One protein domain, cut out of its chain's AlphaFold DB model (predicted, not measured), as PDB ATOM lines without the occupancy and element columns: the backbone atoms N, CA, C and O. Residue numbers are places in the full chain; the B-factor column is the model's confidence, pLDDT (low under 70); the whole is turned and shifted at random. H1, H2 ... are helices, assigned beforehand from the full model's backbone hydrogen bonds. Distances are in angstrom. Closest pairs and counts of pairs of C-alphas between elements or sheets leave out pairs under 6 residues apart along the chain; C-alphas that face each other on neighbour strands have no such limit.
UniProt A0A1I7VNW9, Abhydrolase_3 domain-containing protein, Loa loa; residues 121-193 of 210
ATOM      1  N   SER A 121      38.794 -29.716 -46.169       87.06
ATOM      2  CA  SER A 121      38.072 -30.627 -47.065       87.06
ATOM      3  C   SER A 121      38.615 -32.065 -47.030       87.06
ATOM      4  O   SER A 121      37.846 -33.019 -47.138       87.06
ATOM      5  N   TYR A 122      39.925 -32.244 -46.827       88.56
ATOM      6  CA  TYR A 122      40.547 -33.564 -46.686       88.56
ATOM      7  C   TYR A 122      40.186 -34.212 -45.342       88.56
ATOM      8  O   TYR A 122      39.914 -35.411 -45.297       88.56
ATOM      9  N   GLN A 123      40.113 -33.429 -44.264       87.00
ATOM     10  CA  GLN A 123      39.669 -33.918 -42.955       87.00
ATOM     11  C   GLN A 123      38.177 -34.292 -42.965       87.00
ATOM     12  O   GLN A 123      37.801 -35.382 -42.528       87.00
ATOM     13  N   GLN A 124      37.324 -33.442 -43.549       85.56
ATOM     14  CA  GLN A 124      35.893 -33.720 -43.720       85.56
ATOM     15  C   GLN A 124      35.640 -34.993 -44.531       85.56
ATOM     16  O   GLN A 124      34.734 -35.756 -44.195       85.56
ATOM     17  N   TYR A 125      36.455 -35.267 -45.558       86.94
ATOM     18  CA  TYR A 125      36.399 -36.542 -46.275       86.94
ATOM     19  C   TYR A 125      36.526 -37.732 -45.316       86.94
ATOM     20  O   TYR A 125      35.703 -38.644 -45.363       86.94
ATOM     21  N   HIS A 126      37.528 -37.722 -44.433       84.31
ATOM     22  CA  HIS A 126      37.759 -38.822 -43.495       84.31
ATOM     23  C   HIS A 126      36.629 -38.971 -42.474       84.31
ATOM     24  O   HIS A 126      36.293 -40.096 -42.107       84.31
ATOM     25  N   LYS A 127      36.020 -37.854 -42.060       83.50
ATOM     26  CA  LYS A 127      34.933 -37.835 -41.075       83.50
ATOM     27  C   LYS A 127      33.589 -38.288 -41.648       83.50
ATOM     28  O   LYS A 127      32.881 -39.054 -41.002       83.50
ATOM     29  N   PHE A 128      33.227 -37.817 -42.841       83.62
ATOM     30  CA  PHE A 128      31.861 -37.946 -43.363       83.62
ATOM     31  C   PHE A 128      31.735 -38.836 -44.598       83.62
ATOM     32  O   PHE A 128      30.658 -39.368 -44.860       83.62
ATOM     33  N   PHE A 129      32.814 -39.019 -45.361       81.81
ATOM     34  CA  PHE A 129      32.781 -39.722 -46.645       81.81
ATOM     35  C   PHE A 129      33.765 -40.903 -46.772       81.81
ATOM     36  O   PHE A 129      34.157 -41.211 -47.908       81.81
ATOM     37  N   PRO A 130      34.179 -41.599 -45.687       76.62
ATOM     38  CA  PRO A 130      35.171 -42.662 -45.802       76.62
ATOM     39  C   PRO A 130      34.643 -43.782 -46.708       76.62
ATOM     40  O   PRO A 130      33.627 -44.406 -46.426       76.62
ATOM     41  N   GLY A 131      35.327 -44.013 -47.832       74.69
ATOM     42  CA  GLY A 131      34.949 -45.041 -48.811       74.69
ATOM     43  C   GLY A 131      33.725 -44.720 -49.682       74.69
ATOM     44  O   GLY A 131      33.406 -45.511 -50.564       74.69
ATOM     45  N   CYS A 132      33.073 -43.569 -49.489       76.62
ATOM     46  CA  CYS A 132      31.840 -43.204 -50.199       76.62
ATOM     47  C   CYS A 132      32.056 -42.218 -51.358       76.62
ATOM     48  O   CYS A 132      31.184 -42.085 -52.214       76.62
ATOM     49  N   SER A 133      33.193 -41.515 -51.401       79.19
ATOM     50  CA  SER A 133      33.539 -40.623 -52.516       79.19
ATOM     51  C   SER A 133      34.516 -41.279 -53.493       79.19
ATOM     52  O   SER A 133      35.478 -41.935 -53.090       79.19
ATOM     53  N   MET A 134      34.271 -41.040 -54.787       80.62
ATOM     54  CA  MET A 134      35.103 -41.492 -55.908       80.62
ATOM     55  C   MET A 134      36.557 -41.014 -55.786       80.62
ATOM     56  O   MET A 134      37.477 -41.727 -56.177       80.62
ATOM     57  N   LEU A 135      36.768 -39.817 -55.228       87.38
ATOM     58  CA  LEU A 135      38.090 -39.276 -54.925       87.38
ATOM     59  C   LEU A 135      38.338 -39.291 -53.421       87.38
ATOM     60  O   LEU A 135      37.447 -38.973 -52.633       87.38
ATOM     61  N   ASN A 136      39.567 -39.622 -53.030       90.62
ATOM     62  CA  ASN A 136      39.992 -39.589 -51.638       90.62
ATOM     63  C   ASN A 136      41.441 -39.096 -51.481       90.62
ATOM     64  O   ASN A 136      42.235 -39.225 -52.420       90.62
ATOM     65  N   PRO A 137      41.815 -38.574 -50.297       92.25
ATOM     66  CA  PRO A 137      43.159 -38.074 -50.013       92.25
ATOM     67  C   PRO A 137      44.291 -39.042 -50.364       92.25
ATOM     68  O   PRO A 137      45.321 -38.634 -50.904       92.25
ATOM     69  N   ARG A 138      44.097 -40.341 -50.098       93.62
ATOM     70  CA  ARG A 138      45.101 -41.373 -50.382       93.62
ATOM     71  C   ARG A 138      45.339 -41.517 -51.884       93.62
ATOM     72  O   ARG A 138      46.494 -41.552 -52.300       93.62
ATOM     73  N   MET A 139      44.277 -41.550 -52.688       93.94
ATOM     74  CA  MET A 139      44.369 -41.585 -54.152       93.94
ATOM     75  C   MET A 139      45.056 -40.335 -54.700       93.94
ATOM     76  O   MET A 139      45.929 -40.446 -55.556       93.94
ATOM     77  N   MET A 140      44.742 -39.155 -54.157       95.69
ATOM     78  CA  MET A 140      45.410 -37.911 -54.548       95.69
ATOM     79  C   MET A 140      46.921 -37.974 -54.296       95.69
ATOM     80  O   MET A 140      47.709 -37.631 -55.176       95.69
ATOM     81  N   ALA A 141      47.339 -38.472 -53.126       96.62
ATOM     82  CA  ALA A 141      48.753 -38.652 -52.804       96.62
ATOM     83  C   ALA A 141      49.430 -39.644 -53.766       96.62
ATOM     84  O   ALA A 141      50.538 -39.392 -54.236       96.62
ATOM     85  N   GLN A 142      48.751 -40.745 -54.104       97.00
ATOM     86  CA  GLN A 142      49.252 -41.728 -55.068       97.00
ATOM     87  C   GLN A 142      49.433 -41.130 -56.468       97.00
ATOM     88  O   GLN A 142      50.481 -41.350 -57.069       97.00
ATOM     89  N   TRP A 143      48.480 -40.337 -56.970       97.38
ATOM     90  CA  TRP A 143      48.617 -39.678 -58.275       97.38
ATOM     91  C   TRP A 143      49.738 -38.647 -58.305       97.38
ATOM     92  O   TRP A 143      50.467 -38.592 -59.290       97.38
ATOM     93  N   TYR A 144      49.934 -37.876 -57.232       97.81
ATOM     94  CA  TYR A 144      51.085 -36.978 -57.143       97.81
ATOM     95  C   TYR A 144      52.411 -37.736 -57.204       97.81
ATOM     96  O   TYR A 144      53.298 -37.353 -57.963       97.81
ATOM     97  N   LEU A 145      52.545 -38.816 -56.433       97.94
ATOM     98  CA  LEU A 145      53.747 -39.649 -56.442       97.94
ATOM     99  C   LEU A 145      53.999 -40.245 -57.831       97.94
ATOM    100  O   LEU A 145      55.104 -40.118 -58.355       97.94
ATOM    101  N   LEU A 146      52.958 -40.813 -58.445       97.62
ATOM    102  CA  LEU A 146      53.019 -41.411 -59.775       97.62
ATOM    103  C   LEU A 146      53.438 -40.388 -60.837       97.62
ATOM    104  O   LEU A 146      54.359 -40.646 -61.606       97.62
ATOM    105  N   TYR A 147      52.808 -39.212 -60.839       98.19
ATOM    106  CA  TYR A 147      53.101 -38.137 -61.786       98.19
ATOM    107  C   TYR A 147      54.525 -37.594 -61.636       98.19
ATOM    108  O   TYR A 147      55.175 -37.265 -62.625       98.19
ATOM    109  N   LEU A 148      55.039 -37.528 -60.405       97.50
ATOM    110  CA  LEU A 148      56.393 -37.052 -60.112       97.50
ATOM    111  C   LEU A 148      57.474 -38.136 -60.262       97.50
ATOM    112  O   LEU A 148      58.650 -37.836 -60.060       97.50
ATOM    113  N   GLY A 149      57.110 -39.380 -60.587       97.50
ATOM    114  CA  GLY A 149      58.061 -40.494 -60.669       97.50
ATOM    115  C   GLY A 149      58.610 -40.947 -59.317       97.50
ATOM    116  O   GLY A 149      59.662 -41.581 -59.252       97.50
ATOM    117  N   ILE A 150      57.927 -40.609 -58.224       97.62
ATOM    118  CA  ILE A 150      58.304 -41.023 -56.876       97.62
ATOM    119  C   ILE A 150      57.616 -42.366 -56.588       97.62
ATOM    120  O   ILE A 150      56.411 -42.487 -56.816       97.62
ATOM    121  N   PRO A 151      58.327 -43.377 -56.048       97.62
ATOM    122  CA  PRO A 151      57.733 -44.685 -55.784       97.62
ATOM    123  C   PRO A 151      56.448 -44.597 -54.955       97.62
ATOM    124  O   PRO A 151      56.432 -44.006 -53.868       97.62
ATOM    125  N   VAL A 152      55.381 -45.231 -55.444       97.56
ATOM    126  CA  VAL A 152      54.066 -45.269 -54.786       97.56
ATOM    127  C   VAL A 152      54.054 -46.361 -53.710       97.56
ATOM    128  O   VAL A 152      53.362 -47.370 -53.808       97.56
ATOM    129  N   ILE A 153      54.873 -46.174 -52.676       97.31
ATOM    130  CA  ILE A 153      54.976 -47.077 -51.521       97.31
ATOM    131  C   ILE A 153      54.264 -46.493 -50.300       97.31
ATOM    132  O   ILE A 153      54.139 -45.272 -50.178       97.31
ATOM    133  N   HIS A 154      53.852 -47.354 -49.361       95.62
ATOM    134  CA  HIS A 154      53.115 -46.954 -48.153       95.62
ATOM    135  C   HIS A 154      53.768 -45.767 -47.426       95.62
ATOM    136  O   HIS A 154      53.101 -44.773 -47.153       95.62
ATOM    137  N   LYS A 155      55.087 -45.828 -47.202       97.50
ATOM    138  CA  LYS A 155      55.858 -44.758 -46.546       97.50
ATOM    139  C   LYS A 155      55.709 -43.401 -47.244       97.50
ATOM    140  O   LYS A 155      55.495 -42.393 -46.580       97.50
ATOM    141  N   ASN A 156      55.807 -43.368 -48.572       97.38
ATOM    142  CA  ASN A 156      55.729 -42.121 -49.334       97.38
ATOM    143  C   ASN A 156      54.309 -41.552 -49.324       97.38
ATOM    144  O   ASN A 156      54.135 -40.352 -49.145       97.38
ATOM    145  N   VAL A 157      53.300 -42.417 -49.440       96.94
ATOM    146  CA  VAL A 157      51.893 -42.012 -49.337       96.94
ATOM    147  C   VAL A 157      51.608 -41.407 -47.961       96.94
ATOM    148  O   VAL A 157      51.060 -40.312 -47.888       96.94
ATOM    149  N   GLN A 158      52.040 -42.061 -46.876       96.12
ATOM    150  CA  GLN A 158      51.873 -41.535 -45.515       96.12
ATOM    151  C   GLN A 158      52.599 -40.206 -45.310       96.12
ATOM    152  O   GLN A 158      52.052 -39.291 -44.697       96.12
ATOM    153  N   ASN A 159      53.800 -40.060 -45.873       95.56
ATOM    154  CA  ASN A 159      54.527 -38.800 -45.802       95.56
ATOM    155  C   ASN A 159      53.756 -37.647 -46.460       95.56
ATOM    156  O   ASN A 159      53.736 -36.564 -45.882       95.56
ATOM    157  N   LEU A 160      53.107 -37.853 -47.615       95.12
ATOM    158  CA  LEU A 160      52.267 -36.807 -48.212       95.12
ATOM    159  C   LEU A 160      51.029 -36.522 -47.369       95.12
ATOM    160  O   LEU A 160      50.765 -35.361 -47.077       95.12
ATOM    161  N   LEU A 161      50.313 -37.566 -46.939       94.19
ATOM    162  CA  LEU A 161      49.094 -37.416 -46.139       94.19
ATOM    163  C   LEU A 161      49.352 -36.632 -44.848       94.19
ATOM    164  O   LEU A 161      48.542 -35.800 -44.471       94.19
ATOM    165  N   GLN A 162      50.503 -36.832 -44.209       92.19
ATOM    166  CA  GLN A 162      50.905 -36.128 -42.985       92.19
ATOM    167  C   GLN A 162      51.662 -34.815 -43.262       92.19
ATOM    168  O   GLN A 162      52.250 -34.212 -42.359       92.19
ATOM    169  N   ASN A 163      51.706 -34.364 -44.520       91.75
ATOM    170  CA  ASN A 163      52.463 -33.196 -44.965       91.75
ATOM    171  C   ASN A 163      53.960 -33.227 -44.575       91.75
ATOM    172  O   ASN A 163      54.569 -32.175 -44.368       91.75
ATOM    173  N   LYS A 164      54.577 -34.403 -44.412       92.25
ATOM    174  CA  LYS A 164      55.995 -34.574 -44.028       92.25
ATOM    175  C   LYS A 164      56.971 -34.280 -45.172       92.25
ATOM    176  O   LYS A 164      58.170 -34.163 -44.940       92.25
ATOM    177  N   HIS A 165      56.478 -34.122 -46.400       90.50
ATOM    178  CA  HIS A 165      57.262 -33.694 -47.566       90.50
ATOM    179  C   HIS A 165      57.583 -32.191 -47.576       90.50
ATOM    180  O   HIS A 165      58.350 -31.741 -48.424       90.50
ATOM    181  N   ILE A 166      57.031 -31.416 -46.636       86.88
ATOM    182  CA  ILE A 166      57.293 -29.981 -46.478       86.88
ATOM    183  C   ILE A 166      57.924 -29.751 -45.112       86.88
ATOM    184  O   ILE A 166      57.389 -30.182 -44.086       86.88
ATOM    185  N   ARG A 167      59.052 -29.038 -45.091       83.75
ATOM    186  CA  ARG A 167      59.740 -28.674 -43.847       83.75
ATOM    187  C   ARG A 167      58.871 -27.765 -42.974       83.75
ATOM    188  O   ARG A 167      58.087 -26.971 -43.499       83.75
ATOM    189  N   ARG A 168      59.037 -27.840 -41.647       75.12
ATOM    190  CA  ARG A 168      58.267 -27.027 -40.685       75.12
ATOM    191  C   ARG A 168      58.432 -25.530 -40.946       75.12
ATOM    192  O   ARG A 168      57.432 -24.819 -40.973       75.12
ATOM    193  N   GLU A 169      59.649 -25.078 -41.240       77.12
ATOM    194  CA  GLU A 169      59.923 -23.673 -41.563       77.12
ATOM    195  C   GLU A 169      59.177 -23.243 -42.834       77.12
ATOM    196  O   GLU A 169      58.662 -22.134 -42.917       77.12
ATOM    197  N   GLY A 170      59.051 -24.150 -43.811       76.12
ATOM    198  CA  GLY A 170      58.282 -23.915 -45.032       76.12
ATOM    199  C   GLY A 170      56.781 -23.786 -44.775       76.12
ATOM    200  O   GLY A 170      56.142 -22.927 -45.375       76.12
ATOM    201  N   LYS A 171      56.228 -24.594 -43.858       70.88
ATOM    202  CA  LYS A 171      54.813 -24.518 -43.445       70.88
ATOM    203  C   LYS A 171      54.480 -23.208 -42.732       70.88
ATOM    204  O   LYS A 171      53.395 -22.673 -42.920       70.88
ATOM    205  N   GLN A 172      55.410 -22.712 -41.919       74.06
ATOM    206  CA  GLN A 172      55.233 -21.499 -41.116       74.06
ATOM    207  C   GLN A 172      55.629 -20.216 -41.850       74.06
ATOM    208  O   GLN A 172      55.402 -19.132 -41.326       74.06
ATOM    209  N   ALA A 173      56.203 -20.316 -43.052       81.94
ATOM    210  CA  ALA A 173      56.562 -19.147 -43.836       81.94
ATOM    211  C   ALA A 173      55.320 -18.287 -44.118       81.94
ATOM    212  O   ALA A 173      54.344 -18.775 -44.695       81.94
ATOM    213  N   ASP A 174      55.389 -16.993 -43.791       83.75
ATOM    214  CA  ASP A 174      54.277 -16.039 -43.944       83.75
ATOM    215  C   ASP A 174      53.663 -16.071 -45.344       83.75
ATOM    216  O   ASP A 174      52.450 -15.991 -45.513       83.75
ATOM    217  N   LYS A 175      54.510 -16.257 -46.362       84.44
ATOM    218  CA  LYS A 175      54.083 -16.372 -47.758       84.44
ATOM    219  C   LYS A 175      53.205 -17.595 -48.017       84.44
ATOM    220  O   LYS A 175      52.304 -17.519 -48.840       84.44
ATOM    221  N   LEU A 176      53.497 -18.738 -47.401       82.19
ATOM    222  CA  LEU A 176      52.684 -19.935 -47.599       82.19
ATOM    223  C   LEU A 176      51.386 -19.821 -46.800       82.19
ATOM    224  O   LEU A 176      50.312 -20.100 -47.330       82.19
ATOM    225  N   ARG A 177      51.480 -19.319 -45.567       83.12
ATOM    226  CA  ARG A 177      50.320 -19.066 -44.715       83.12
ATOM    227  C   ARG A 177      49.341 -18.075 -45.344       83.12
ATOM    228  O   ARG A 177      48.146 -18.311 -45.281       83.12
ATOM    229  N   SER A 178      49.819 -17.034 -46.026       86.56
ATOM    230  CA  SER A 178      48.960 -16.064 -46.720       86.56
ATOM    231  C   SER A 178      48.293 -16.590 -47.998       86.56
ATOM    232  O   SER A 178      47.466 -15.887 -48.574       86.56
ATOM    233  N   ILE A 179      48.620 -17.811 -48.438       85.44
ATOM    234  CA  ILE A 179      48.038 -18.436 -49.635       85.44
ATOM    235  C   ILE A 179      47.166 -19.644 -49.274       85.44
ATOM    236  O   ILE A 179      46.083 -19.788 -49.835       85.44
ATOM    237  N   ILE A 180      47.630 -20.519 -48.374       84.94
ATOM    238  CA  ILE A 180      46.956 -21.788 -48.033       84.94
ATOM    239  C   ILE A 180      46.649 -21.939 -46.536       84.94
ATOM    240  O   ILE A 180      46.293 -23.027 -46.088       84.94
ATOM    241  N   GLY A 181      46.823 -20.878 -45.744       84.31
ATOM    242  CA  GLY A 181      46.502 -20.895 -44.320       84.31
ATOM    243  C   GLY A 181      45.023 -21.194 -44.091       84.31
ATOM    244  O   GLY A 181      44.152 -20.619 -44.744       84.31
ATOM    245  N   HIS A 182      44.726 -22.098 -43.158       84.69
ATOM    246  CA  HIS A 182      43.340 -22.459 -42.831       84.69
ATOM    247  C   HIS A 182      42.572 -21.282 -42.225       84.69
ATOM    248  O   HIS A 182      41.357 -21.211 -42.358       84.69
ATOM    249  N   ASP A 183      43.283 -20.325 -41.624       82.19
ATOM    250  CA  ASP A 183      42.749 -19.061 -41.115       82.19
ATOM    251  C   ASP A 183      42.241 -18.113 -42.214       82.19
ATOM    252  O   ASP A 183      41.538 -17.153 -41.910       82.19
ATOM    253  N   LEU A 184      42.541 -18.396 -43.486       86.44
ATOM    254  CA  LEU A 184      41.997 -17.669 -44.637       86.44
ATOM    255  C   LEU A 184      40.634 -18.199 -45.098       86.44
ATOM    256  O   LEU A 184      40.003 -17.597 -45.969       86.44
ATOM    257  N   LEU A 185      40.190 -19.341 -44.569       85.44
ATOM    258  CA  LEU A 185      38.937 -19.965 -44.973       85.44
ATOM    259  C   LEU A 185      37.742 -19.329 -44.245       85.44
ATOM    260  O   LEU A 185      37.879 -18.841 -43.121       85.44
ATOM    261  N   PRO A 186      36.537 -19.345 -44.844       85.69
ATOM    262  CA  PRO A 186      35.333 -18.921 -44.141       85.69
ATOM    263  C   PRO A 186      35.114 -19.752 -42.870       85.69
ATOM    264  O   PRO A 186      35.340 -20.961 -42.867       85.69
ATOM    265  N   ILE A 187      34.601 -19.114 -41.813       80.75
ATOM    266  CA  ILE A 187      34.424 -19.720 -40.478       80.75
ATOM    267  C   ILE A 187      33.653 -21.051 -40.521       80.75
ATOM    268  O   ILE A 187      33.970 -21.964 -39.765       80.75
ATOM    269  N   SER A 188      32.682 -21.194 -41.427       79.56
ATOM    270  CA  SER A 188      31.921 -22.438 -41.603       79.56
ATOM    271  C   SER A 188      32.804 -23.646 -41.935       79.56
ATOM    272  O   SER A 188      32.547 -24.734 -41.441       79.56
ATOM    273  N   PHE A 189      33.881 -23.455 -42.705       74.75
ATOM    274  CA  PHE A 189      34.824 -24.525 -43.048       74.75
ATOM    275  C   PHE A 189      35.803 -24.839 -41.913       74.75
ATOM    276  O   PHE A 189      36.325 -25.945 -41.861       74.75
ATOM    277  N   ILE A 190      36.046 -23.881 -41.014       71.75
ATOM    278  CA  ILE A 190      36.955 -24.035 -39.867       71.75
ATOM    279  C   ILE A 190      36.248 -24.747 -38.703       71.75
ATOM    280  O   ILE A 190      36.854 -25.556 -38.010       71.75
ATOM    281  N   ASN A 191      34.964 -24.458 -38.473       64.94
ATOM    282  CA  ASN A 191      34.208 -25.028 -37.350       64.94
ATOM    283  C   ASN A 191      33.784 -26.490 -37.566       64.94
ATOM    284  O   ASN A 191      33.485 -27.184 -36.600       64.94
ATOM    285  N   GLU A 192      33.721 -26.954 -38.815       61.00
ATOM    286  CA  GLU A 192      33.350 -28.337 -39.151       61.00
ATOM    287  C   GLU A 192      34.539 -29.313 -39.119       61.00
ATOM    288  O   GLU A 192      34.351 -30.531 -39.231       61.00
ATOM    289  N   THR A 193      35.754 -28.791 -38.956       58.53
ATOM    290  CA  THR A 193      36.982 -29.566 -38.784       58.53
ATOM    291  C   THR A 193      37.360 -29.644 -37.319       58.53
ATOM    292  O   THR A 193      37.713 -28.635 -36.706       58.53
TER     293      THR A 193
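What this domain is: This is residues 121 to 193 of the 210 residues of the protein "Abhydrolase_3 domain-containing protein" of Loa loa (UniProt A0A1I7VNW9). Six short helices follow one another round a flat, open ring, its two ends near each other; H2 and H3 cross in the one firm contact. The printed part has 73 residues, all helix in class, with H1 to H6 in chain order and no named strand. It is loose, radius of gyration of the C-alphas 14.1 A, spanning 36 by 33 by 17 A.

Where its parts are: Find C-alpha 121 at (38.072, -30.627, -47.065), where H1, residues 121 to 128, begins. Next come H2, 137 to 147, 15.4 A long; H3, 154 to 161, 10.5 A; H4, 168 to 172; H5, 174 to 180; and H6, 187 to 191, ending at C-alpha 191 (34.208, -25.028, -37.350).

How they stand to each other: H1 is close but not clearly touching to H2, closest C-alphas Tyr 122 and Pro 137, 6.2 A. H2 and H3 touch, closest C-alphas Ala 141 and Val 157, 5.8 A, only just about perpendicular at 70.3 degrees. H3 and H5 are apart. Every O i to N i+4 pair is within hydrogen-bond range in H1, H2, H3, H4 and H6; H5 has 2 of 3.

The domain as a whole: C-alphas 151 and 187 are farthest apart, 37.4 A. There is no cut and no long link; residues 191 to 193 are under pLDDT 70.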